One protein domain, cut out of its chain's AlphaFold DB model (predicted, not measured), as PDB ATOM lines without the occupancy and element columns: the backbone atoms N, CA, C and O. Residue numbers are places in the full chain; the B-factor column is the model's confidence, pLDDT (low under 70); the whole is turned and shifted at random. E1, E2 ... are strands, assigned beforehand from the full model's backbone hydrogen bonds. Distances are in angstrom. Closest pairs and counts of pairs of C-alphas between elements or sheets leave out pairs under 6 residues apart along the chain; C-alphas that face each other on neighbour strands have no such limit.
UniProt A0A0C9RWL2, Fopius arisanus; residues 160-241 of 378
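AT A GLANCE: This is residues 160 to 241 of the 378 residues of a protein of Fopius arisanus (UniProt A0A0C9RWL2). There is little regular structure: two small strand hairpins, E1 with E2 and E3 with E4, sit together with E4 packed on E2, and long stretches with no named element, residues 160 to 184 before E1 and residues 189 to 215 between E1 and E2, make up much of the rest. The printed part has 82 residues, with no named helix and four named strands, E1 to E4 along the chain, in two antiparallel two-strand sheets. The class is all strand, with 17 residues in named elements. The whole is compact, with a radius of gyration of the C-alphas of 12.6 A, and spans 37 by 34 by 21 A.

HOW THE PARTS SIT: E1, residues 185 to 188, and E2, residues 216 to 219, form an antiparallel hairpin at 141 degrees; N 187 and O 217 are within hydrogen-bond range at 2.8 A. E3, residues 231 to 233, and E4, residues 236 to 241, form another at 129 degrees, with N 241 and O 231 within range at 2.8 A. The closest C-alphas of E2 and E4, Cys 218 and Phe 238, are 5.9 A apart. E1 and E3 are apart.

IN THESE COORDINATES: From first to last C-alpha, E1 measures 9.8 A, E2 10.0 A, E3 6.4 A and E4 9.8 A. E1 begins at C-alpha 185 (-30.150, 14.295, 11.243); E4 ends at C-alpha 241 (-37.839, 9.000, 0.856).

THE WHOLE: The farthest C-alphas, Ser 210 and Lys 226, are 38.0 A apart. The links E1 to E2 and E2 to E3 are long. The printed part has no cut, and no printed residue is under 70 in pLDDT.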
ATOM      1  N   PRO A 160     -33.426   0.233  18.272       94.38
ATOM      2  CA  PRO A 160     -32.813  -0.171  17.003       94.38
ATOM      3  C   PRO A 160     -33.213   0.710  15.813       94.38
ATOM      4  O   PRO A 160     -32.494   0.736  14.818       94.38
ATOM      5  N   ARG A 161     -34.326   1.452  15.907       94.94
ATOM      6  CA  ARG A 161     -34.742   2.418  14.878       94.94
ATOM      7  C   ARG A 161     -33.961   3.728  14.940       94.94
ATOM      8  O   ARG A 161     -33.873   4.431  13.942       94.94
ATOM      9  N   LEU A 162     -33.393   4.055  16.102       96.19
ATOM     10  CA  LEU A 162     -32.647   5.291  16.339       96.19
ATOM     11  C   LEU A 162     -31.140   5.070  16.297       96.19
ATOM     12  O   LEU A 162     -30.412   5.837  15.665       96.19
ATOM     13  N   ILE A 163     -30.677   4.025  16.983       95.88
ATOM     14  CA  ILE A 163     -29.273   3.767  17.284       95.88
ATOM     15  C   ILE A 163     -28.882   2.366  16.813       95.88
ATOM     16  O   ILE A 163     -29.598   1.391  17.019       95.88
ATOM     17  N   GLY A 164     -27.690   2.261  16.239       93.06
ATOM     18  CA  GLY A 164     -27.079   1.019  15.801       93.06
ATOM     19  C   GLY A 164     -25.556   1.054  15.902       93.06
ATOM     20  O   GLY A 164     -24.963   1.805  16.686       93.06
ATOM     21  N   GLY A 165     -24.917   0.216  15.089       91.62
ATOM     22  CA  GLY A 165     -23.472   0.007  15.103       91.62
ATOM     23  C   GLY A 165     -23.006  -0.958  16.204       91.62
ATOM     24  O   GLY A 165     -23.761  -1.275  17.125       91.62
ATOM     25  N   PRO A 166     -21.742  -1.414  16.140       91.31
ATOM     26  CA  PRO A 166     -21.225  -2.499  16.982       91.31
ATOM     27  C   PRO A 166     -21.146  -2.156  18.475       91.31
ATOM     28  O   PRO A 166     -21.124  -3.053  19.308       91.31
ATOM     29  N   VAL A 167     -21.113  -0.866  18.820       93.81
ATOM     30  CA  VAL A 167     -21.066  -0.365  20.208       93.81
ATOM     31  C   VAL A 167     -22.261   0.529  20.563       93.81
ATOM     32  O   VAL A 167     -22.284   1.126  21.639       93.81
ATOM     33  N   GLY A 168     -23.241   0.657  19.657       93.44
ATOM     34  CA  GLY A 168     -24.424   1.505  19.850       93.44
ATOM     35  C   GLY A 168     -24.149   3.001  19.930       93.44
ATOM     36  O   GLY A 168     -24.780   3.706  20.717       93.44
ATOM     37  N   ARG A 169     -23.172   3.484  19.162       94.38
ATOM     38  CA  ARG A 169     -22.835   4.915  19.066       94.38
ATOM     39  C   ARG A 169     -23.216   5.541  17.728       94.38
ATOM     40  O   ARG A 169     -23.008   6.733  17.534       94.38
ATOM     41  N   THR A 170     -23.769   4.754  16.812       94.81
ATOM     42  CA  THR A 170     -24.124   5.215  15.471       94.81
ATOM     43  C   THR A 170     -25.607   5.533  15.432       94.81
ATOM     44  O   THR A 170     -26.420   4.686  15.786       94.81
ATOM     45  N   ILE A 171     -25.975   6.735  14.999       95.50
ATOM     46  CA  ILE A 171     -27.373   7.061  14.708       95.50
ATOM     47  C   ILE A 171     -27.713   6.422  13.362       95.50
ATOM     48  O   ILE A 171     -27.031   6.682  12.375       95.50
ATOM     49  N   VAL A 172     -28.730   5.563  13.343       95.19
ATOM     50  CA  VAL A 172     -29.211   4.886  12.124       95.19
ATOM     51  C   VAL A 172     -30.516   5.483  11.604       95.19
ATOM     52  O   VAL A 172     -30.836   5.304  10.434       95.19
ATOM     53  N   ALA A 173     -31.237   6.234  12.445       96.12
ATOM     54  CA  ALA A 173     -32.397   7.000  12.011       96.12
ATOM     55  C   ALA A 173     -32.032   8.037  10.938       96.12
ATOM     56  O   ALA A 173     -30.889   8.483  10.813       96.12
ATOM     57  N   CYS A 174     -33.059   8.466  10.212       96.94
ATOM     58  CA  CYS A 174     -33.022   9.466   9.147       96.94
ATOM     59  C   CYS A 174     -32.280   9.015   7.885       96.94
ATOM     60  O   CYS A 174     -32.114   9.796   6.952       96.94
ATOM     61  N   ASN A 175     -31.887   7.746   7.836       95.19
ATOM     62  CA  ASN A 175     -31.247   7.094   6.709       95.19
ATOM     63  C   ASN A 175     -31.856   5.705   6.516       95.19
ATOM     64  O   ASN A 175     -32.558   5.187   7.381       95.19
ATOM     65  N   ASN A 176     -31.616   5.109   5.355       93.75
ATOM     66  CA  ASN A 176     -32.017   3.741   5.061       93.75
ATOM     67  C   ASN A 176     -30.955   3.059   4.182       93.75
ATOM     68  O   ASN A 176     -29.891   3.619   3.921       93.75
ATOM     69  N   ILE A 177     -31.225   1.832   3.733       91.19
ATOM     70  CA  ILE A 177     -30.272   1.066   2.916       91.19
ATOM     71  C   ILE A 177     -29.935   1.743   1.574       91.19
ATOM     72  O   ILE A 177     -28.827   1.580   1.075       91.19
ATOM     73  N   ASN A 178     -30.859   2.534   1.021       92.31
ATOM     74  CA  ASN A 178     -30.732   3.196  -0.281       92.31
ATOM     75  C   ASN A 178     -30.357   4.685  -0.181       92.31
ATOM     76  O   ASN A 178     -29.899   5.271  -1.160       92.31
ATOM     77  N   ILE A 179     -30.611   5.318   0.966       93.62
ATOM     78  CA  ILE A 179     -30.418   6.749   1.210       93.62
ATOM     79  C   ILE A 179     -29.555   6.894   2.457       93.62
ATOM     80  O   ILE A 179     -30.033   6.720   3.579       93.62
ATOM     81  N   GLN A 180     -28.285   7.217   2.234       93.44
ATOM     82  CA  GLN A 180     -27.305   7.487   3.278       93.44
ATOM     83  C   GLN A 180     -26.733   8.880   3.047       93.44
ATOM     84  O   GLN A 180     -25.838   9.063   2.224       93.44
ATOM     85  N   ASP A 181     -27.276   9.862   3.757       94.25
ATOM     86  CA  ASP A 181     -26.854  11.251   3.655       94.25
ATOM     87  C   ASP A 181     -26.508  11.806   5.052       94.25
ATOM     88  O   ASP A 181     -27.351  11.784   5.956       94.25
ATOM     89  N   PRO A 182     -25.277  12.310   5.268       93.38
ATOM     90  CA  PRO A 182     -24.841  12.830   6.568       93.38
ATOM     91  C   PRO A 182     -25.559  14.125   6.993       93.38
ATOM     92  O   PRO A 182     -25.469  14.531   8.158       93.38
ATOM     93  N   PHE A 183     -26.250  14.803   6.075       95.88
ATOM     94  CA  PHE A 183     -27.065  15.975   6.380       95.88
ATOM     95  C   PHE A 183     -28.444  15.600   6.931       95.88
ATOM     96  O   PHE A 183     -29.064  16.425   7.604       95.88
ATOM     97  N   ASN A 184     -28.902  14.359   6.745       95.94
ATOM     98  CA  ASN A 184     -30.089  13.859   7.429       95.94
ATOM     99  C   ASN A 184     -29.763  13.613   8.906       95.94
ATOM    100  O   ASN A 184     -28.876  12.828   9.241       95.94
ATOM    101  N   ARG A 185     -30.469  14.303   9.808       96.50
ATOM    102  CA  ARG A 185     -30.150  14.295  11.243       96.50
ATOM    103  C   ARG A 185     -31.363  13.982  12.094       96.50
ATOM    104  O   ARG A 185     -32.433  14.556  11.905       96.50
ATOM    105  N   LEU A 186     -31.149  13.134  13.095       97.50
ATOM    106  CA  LEU A 186     -32.112  12.919  14.165       97.50
ATOM    107  C   LEU A 186     -32.096  14.130  15.101       97.50
ATOM    108  O   LEU A 186     -31.036  14.552  15.570       97.50
ATOM    109  N   TRP A 187     -33.271  14.687  15.366       97.62
ATOM    110  CA  TRP A 187     -33.456  15.895  16.157       97.62
ATOM    111  C   TRP A 187     -34.262  15.596  17.419       97.62
ATOM    112  O   TRP A 187     -35.268  14.885  17.364       97.62
ATOM    113  N   ASP A 188     -33.824  16.152  18.546       97.56
ATOM    114  CA  ASP A 188     -34.564  16.156  19.805       97.56
ATOM    115  C   ASP A 188     -35.345  17.467  19.906       97.56
ATOM    116  O   ASP A 188     -34.772  18.539  20.096       97.56
ATOM    117  N   TYR A 189     -36.663  17.400  19.756       96.62
ATOM    118  CA  TYR A 189     -37.529  18.575  19.833       96.62
ATOM    119  C   TYR A 189     -37.781  19.051  21.269       96.62
ATOM    120  O   TYR A 189     -38.244  20.175  21.440       96.62
ATOM    121  N   SER A 190     -37.442  18.262  22.296       96.56
ATOM    122  CA  SER A 190     -37.542  18.715  23.689       96.56
ATOM    123  C   SER A 190     -36.443  19.715  24.039       96.56
ATOM    124  O   SER A 190     -36.696  20.662  24.777       96.56
ATOM    125  N   THR A 191     -35.223  19.497  23.543       96.31
ATOM    126  CA  THR A 191     -34.084  20.415  23.732       96.31
ATOM    127  C   THR A 191     -33.851  21.315  22.521       96.31
ATOM    128  O   THR A 191     -33.092  22.275  22.602       96.31
ATOM    129  N   ASN A 192     -34.527  21.020  21.409       96.19
ATOM    130  CA  ASN A 192     -34.350  21.641  20.104       96.19
ATOM    131  C   ASN A 192     -32.899  21.575  19.586       96.19
ATOM    132  O   ASN A 192     -32.384  22.543  19.028       96.19
ATOM    133  N   GLU A 193     -32.254  20.418  19.736       97.06
ATOM    134  CA  GLU A 193     -30.877  20.167  19.292       97.06
ATOM    135  C   GLU A 193     -30.761  18.827  18.539       97.06
ATOM    136  O   GLU A 193     -31.600  17.938  18.714       97.06
ATOM    137  N   PRO A 194     -29.720  18.625  17.703       96.81
ATOM    138  CA  PRO A 194     -29.415  17.306  17.157       96.81
ATOM    139  C   PRO A 194     -29.177  16.289  18.278       96.81
ATOM    140  O   PRO A 194     -28.474  16.582  19.248       96.81
ATOM    141  N   VAL A 195     -29.696  15.072  18.118       96.81
ATOM    142  CA  VAL A 195     -29.468  13.996  19.091       96.81
ATOM    143  C   VAL A 195     -27.980  13.669  19.163       96.81
ATOM    144  O   VAL A 195     -27.326  13.414  18.151       96.81
ATOM    145  N   ARG A 196     -27.447  13.634  20.385       95.56
ATOM    146  CA  ARG A 196     -26.066  13.248  20.675       95.56
ATOM    147  C   ARG A 196     -26.083  11.987  21.521       95.56
ATOM    148  O   ARG A 196     -26.548  12.003  22.654       95.56
ATOM    149  N   VAL A 197     -25.529  10.903  20.984       93.19
ATOM    150  CA  VAL A 197     -25.615   9.554  21.574       93.19
ATOM    151  C   VAL A 197     -25.017   9.465  22.990       93.19
ATOM    152  O   VAL A 197     -25.438   8.638  23.796       93.19
ATOM    153  N   ASP A 198     -24.068  10.342  23.322       90.06
ATOM    154  CA  ASP A 198     -23.411  10.347  24.633       90.06
ATOM    155  C   ASP A 198     -24.177  11.145  25.704       90.06
ATOM    156  O   ASP A 198     -24.067  10.848  26.901       90.06
ATOM    157  N   THR A 199     -24.948  12.160  25.301       92.12
ATOM    158  CA  THR A 199     -25.568  13.130  26.224       92.12
ATOM    159  C   THR A 199     -27.087  13.045  26.257       92.12
ATOM    160  O   THR A 199     -27.676  13.244  27.315       92.12
ATOM    161  N   THR A 200     -27.727  12.737  25.131       93.62
ATOM    162  CA  THR A 200     -29.184  12.661  25.031       93.62
ATOM    163  C   THR A 200     -29.691  11.404  25.732       93.62
ATOM    164  O   THR A 200     -29.291  10.286  25.412       93.62
ATOM    165  N   ILE A 201     -30.593  11.591  26.695       92.62
ATOM    166  CA  ILE A 201     -31.267  10.495  27.392       92.62
ATOM    167  C   ILE A 201     -32.505  10.116  26.581       92.62
ATOM    168  O   ILE A 201     -33.407  10.938  26.405       92.62
ATOM    169  N   ILE A 202     -32.526   8.872  26.103       93.75
ATOM    170  CA  ILE A 202     -33.642   8.273  25.367       93.75
ATOM    171  C   ILE A 202     -34.267   7.226  26.285       93.75
ATOM    172  O   ILE A 202     -33.597   6.271  26.681       93.75
ATOM    173  N   ILE A 203     -35.530   7.432  26.650       91.50
ATOM    174  CA  ILE A 203     -36.303   6.478  27.458       91.50
ATOM    175  C   ILE A 203     -37.169   5.623  26.536       91.50
ATOM    176  O   ILE A 203     -37.205   4.402  26.673       91.50
ATOM    177  N   ASN A 204     -37.835   6.272  25.582       93.50
ATOM    178  CA  ASN A 204     -38.664   5.642  24.569       93.50
ATOM    179  C   ASN A 204     -38.443   6.354  23.225       93.50
ATOM    180  O   ASN A 204     -38.309   7.575  23.177       93.50
ATOM    181  N   GLU A 205     -38.406   5.597  22.132       93.62
ATOM    182  CA  GLU A 205     -38.335   6.159  20.784       93.62
ATOM    183  C   GLU A 205     -39.637   6.867  20.372       93.62
ATOM    184  O   GLU A 205     -39.583   7.830  19.605       93.62
ATOM    185  N   ASP A 206     -40.785   6.441  20.915       95.88
ATOM    186  CA  ASP A 206     -42.127   7.009  20.696       95.88
ATOM    187  C   ASP A 206     -42.528   8.047  21.766       95.88
ATOM    188  O   ASP A 206     -43.709   8.284  22.010       95.88
ATOM    189  N   GLU A 207     -41.557   8.672  22.437       95.50
ATOM    190  CA  GLU A 207     -41.829   9.721  23.426       95.50
ATOM    191  C   GLU A 207     -42.547  10.922  22.783       95.50
ATOM    192  O   GLU A 207     -42.092  11.468  21.773       95.50
ATOM    193  N   LEU A 208     -43.669  11.331  23.381       97.00
ATOM    194  CA  LEU A 208     -44.486  12.459  22.933       97.00
ATOM    195  C   LEU A 208     -44.218  13.703  23.785       97.00
ATOM    196  O   LEU A 208     -44.054  13.619  25.002       97.00
ATOM    197  N   LEU A 209     -44.206  14.862  23.136       96.69
ATOM    198  CA  LEU A 209     -44.180  16.174  23.771       96.69
ATOM    199  C   LEU A 209     -45.583  16.570  24.257       96.69
ATOM    200  O   LEU A 209     -46.583  15.920  23.957       96.69
ATOM    201  N   SER A 210     -45.669  17.680  24.993       96.69
ATOM    202  CA  SER A 210     -46.937  18.203  25.523       96.69
ATOM    203  C   SER A 210     -47.958  18.585  24.446       96.69
ATOM    204  O   SER A 210     -49.146  18.665  24.740       96.69
ATOM    205  N   ASP A 211     -47.506  18.839  23.217       96.25
ATOM    206  CA  ASP A 211     -48.352  19.133  22.056       96.25
ATOM    207  C   ASP A 211     -48.857  17.865  21.335       96.25
ATOM    208  O   ASP A 211     -49.613  17.964  20.370       96.25
ATOM    209  N   GLY A 212     -48.448  16.676  21.791       96.25
ATOM    210  CA  GLY A 212     -48.764  15.393  21.166       96.25
ATOM    211  C   GLY A 212     -47.853  15.019  19.993       96.25
ATOM    212  O   GLY A 212     -48.043  13.960  19.399       96.25
ATOM    213  N   SER A 213     -46.860  15.845  19.648       95.50
ATOM    214  CA  SER A 213     -45.874  15.517  18.617       95.50
ATOM    215  C   SER A 213     -44.752  14.632  19.167       95.50
ATOM    216  O   SER A 213     -44.440  14.659  20.356       95.50
ATOM    217  N   TYR A 214     -44.108  13.839  18.307       96.75
ATOM    218  CA  TYR A 214     -42.959  13.030  18.719       96.75
ATOM    219  C   TYR A 214     -41.754  13.913  19.074       96.75
ATOM    220  O   TYR A 214     -41.368  14.810  18.313       96.75
ATOM    221  N   ARG A 215     -41.110  13.605  20.203       97.00
ATOM    222  CA  ARG A 215     -39.867  14.249  20.647       97.00
ATOM    223  C   ARG A 215     -38.733  14.008  19.655       97.00
ATOM    224  O   ARG A 215     -38.050  14.954  19.271       97.00
ATOM    225  N   PHE A 216     -38.550  12.760  19.231       97.69
ATOM    226  CA  PHE A 216     -37.507  12.373  18.284       97.69
ATOM    227  C   PHE A 216     -38.070  12.310  16.868       97.69
ATOM    228  O   PHE A 216     -38.916  11.467  16.560       97.69
ATOM    229  N   ARG A 217     -37.585  13.199  16.002       96.50
ATOM    230  CA  ARG A 217     -37.982  13.284  14.592       96.50
ATOM    231  C   ARG A 217     -36.778  13.591  13.719       96.50
ATOM    232  O   ARG A 217     -35.793  14.173  14.176       96.50
ATOM    233  N   CYS A 218     -36.862  13.203  12.458       97.25
ATOM    234  CA  CYS A 218     -35.805  13.458  11.497       97.25
ATOM    235  C   CYS A 218     -35.949  14.826  10.839       97.25
ATOM    236  O   CYS A 218     -37.045  15.263  10.501       97.25
ATOM    237  N   LYS A 219     -34.812  15.485  10.621       95.69
ATOM    238  CA  LYS A 219     -34.699  16.614   9.703       95.69
ATOM    239  C   LYS A 219     -33.880  16.172   8.501       95.69
ATOM    240  O   LYS A 219     -32.705  15.827   8.635       95.69
ATOM    241  N   PHE A 220     -34.527  16.165   7.344       95.31
ATOM    242  CA  PHE A 220     -33.943  15.718   6.088       95.31
ATOM    243  C   PHE A 220     -33.381  16.919   5.333       95.31
ATOM    244  O   PHE A 220     -34.109  17.657   4.677       95.31
ATOM    245  N   TYR A 221     -32.080  17.155   5.493       94.94
ATOM    246  CA  TYR A 221     -31.359  18.191   4.750       94.94
ATOM    247  C   TYR A 221     -30.527  17.622   3.600       94.94
ATOM    248  O   TYR A 221     -29.940  18.389   2.841       94.94
ATOM    249  N   GLY A 222     -30.460  16.295   3.493       95.56
ATOM    250  CA  GLY A 222     -29.811  15.613   2.389       95.56
ATOM    251  C   GLY A 222     -30.558  15.791   1.076       95.56
ATOM    252  O   GLY A 222     -31.758  16.093   1.061       95.56
ATOM    253  N   VAL A 223     -29.845  15.567  -0.022       95.50
ATOM    254  CA  VAL A 223     -30.379  15.717  -1.379       95.50
ATOM    255  C   VAL A 223     -30.136  14.468  -2.220       95.50
ATOM    256  O   VAL A 223     -29.197  13.705  -1.990       95.50
ATOM    257  N   ASP A 224     -31.010  14.235  -3.194       93.50
ATOM    258  CA  ASP A 224     -30.854  13.165  -4.172       93.50
ATOM    259  C   ASP A 224     -29.885  13.541  -5.308       93.50
ATOM    260  O   ASP A 224     -29.299  14.624  -5.344       93.50
ATOM    261  N   VAL A 225     -29.722  12.632  -6.273       89.88
ATOM    262  CA  VAL A 225     -28.849  12.828  -7.445       89.88
ATOM    263  C   VAL A 225     -29.255  14.022  -8.320       89.88
ATOM    264  O   VAL A 225     -28.434  14.541  -9.069       89.88
ATOM    265  N   LYS A 226     -30.509  14.478  -8.220       88.56
ATOM    266  CA  LYS A 226     -31.046  15.650  -8.920       88.56
ATOM    267  C   LYS A 226     -31.080  16.883  -8.016       88.56
ATOM    268  O   LYS A 226     -31.733  17.857  -8.365       88.56
ATOM    269  N   HIS A 227     -30.375  16.862  -6.884       92.94
ATOM    270  CA  HIS A 227     -30.333  17.939  -5.892       92.94
ATOM    271  C   HIS A 227     -31.698  18.269  -5.258       92.94
ATOM    272  O   HIS A 227     -31.879  19.352  -4.703       92.94
ATOM    273  N   ASN A 228     -32.659  17.342  -5.292       93.88
ATOM    274  CA  ASN A 228     -33.933  17.502  -4.594       93.88
ATOM    275  C   ASN A 228     -33.798  17.030  -3.147       93.88
ATOM    276  O   ASN A 228     -33.228  15.968  -2.893       93.88
ATOM    277  N   LYS A 229     -34.359  17.777  -2.192       94.75
ATOM    278  CA  LYS A 229     -34.325  17.381  -0.777       94.75
ATOM    279  C   LYS A 229     -35.077  16.077  -0.538       94.75
ATOM    280  O   LYS A 229     -36.168  15.858  -1.074       94.75
ATOM    281  N   TYR A 230     -34.505  15.226   0.311       95.69
ATOM    282  CA  TYR A 230     -35.231  14.080   0.843       95.69
ATOM    283  C   TYR A 230     -36.389  14.536   1.725       95.69
ATOM    284  O   TYR A 230     -36.376  15.612   2.320       95.69
ATOM    285  N   MET A 231     -37.392  13.678   1.816       93.81
ATOM    286  CA  MET A 231     -38.608  13.929   2.568       93.81
ATOM    287  C   MET A 231     -38.843  12.846   3.615       93.81
ATOM    288  O   MET A 231     -38.320  11.738   3.506       93.81
ATOM    289  N   GLU A 232     -39.658  13.169   4.614       92.69
ATOM    290  CA  GLU A 232     -40.118  12.209   5.614       92.69
ATOM    291  C   GLU A 232     -41.054  11.173   4.989       92.69
ATOM    292  O   GLU A 232     -41.942  11.516   4.207       92.69
ATOM    293  N   HIS A 233     -40.865   9.900   5.333       92.81
ATOM    294  CA  HIS A 233     -41.782   8.846   4.925       92.81
ATOM    295  C   HIS A 233     -43.103   8.961   5.710       92.81
ATOM    296  O   HIS A 233     -43.081   8.979   6.942       92.81
ATOM    297  N   PRO A 234     -44.278   8.950   5.049       90.25
ATOM    298  CA  PRO A 234     -45.563   9.226   5.706       90.25
ATOM    299  C   PRO A 234     -45.951   8.204   6.781       90.25
ATOM    300  O   PRO A 234     -46.737   8.512   7.672       90.25
ATOM    301  N   PHE A 235     -45.401   6.989   6.710       91.06
ATOM    302  CA  PHE A 235     -45.653   5.923   7.687       91.06
ATOM    303  C   PHE A 235     -44.468   5.641   8.616       91.06
ATOM    304  O   PHE A 235     -44.590   4.829   9.530       91.06
ATOM    305  N   ASP A 236     -43.311   6.266   8.382       93.44
ATOM    306  CA  ASP A 236     -42.117   6.027   9.194       93.44
ATOM    307  C   ASP A 236     -41.288   7.307   9.330       93.44
ATOM    308  O   ASP A 236     -40.464   7.641   8.481       93.44
ATOM    309  N   ARG A 237     -41.466   7.987  10.463       93.56
ATOM    310  CA  ARG A 237     -40.788   9.251  10.788       93.56
ATOM    311  C   ARG A 237     -39.257   9.186  10.810       93.56
ATOM    312  O   ARG A 237     -38.594  10.220  10.861       93.56
ATOM    313  N   PHE A 238     -38.680   7.983  10.826       96.44
ATOM    314  CA  PHE A 238     -37.235   7.779  10.843       96.44
ATOM    315  C   PHE A 238     -36.657   7.427   9.478       96.44
ATOM    316  O   PHE A 238     -35.437   7.353   9.359       96.44
ATOM    317  N   HIS A 239     -37.486   7.245   8.450       95.38
ATOM    318  CA  HIS A 239     -37.018   6.867   7.124       95.38
ATOM    319  C   HIS A 239     -37.163   8.024   6.130       95.38
ATOM    320  O   HIS A 239     -38.246   8.601   6.009       95.38
ATOM    321  N   PRO A 240     -36.094   8.359   5.385       95.94
ATOM    322  CA  PRO A 240     -36.195   9.278   4.266       95.94
ATOM    323  C   PRO A 240     -36.818   8.581   3.059       95.94
ATOM    324  O   PRO A 240     -36.606   7.386   2.827       95.94
ATOM    325  N   ILE A 241     -37.475   9.369   2.220       95.12
ATOM    326  CA  ILE A 241     -37.839   9.000   0.856       95.12
ATOM    327  C   ILE A 241     -37.446  10.086  -0.129       95.12
ATOM    328  O   ILE A 241     -37.325  11.265   0.206       95.12
TER     329      ILE A 241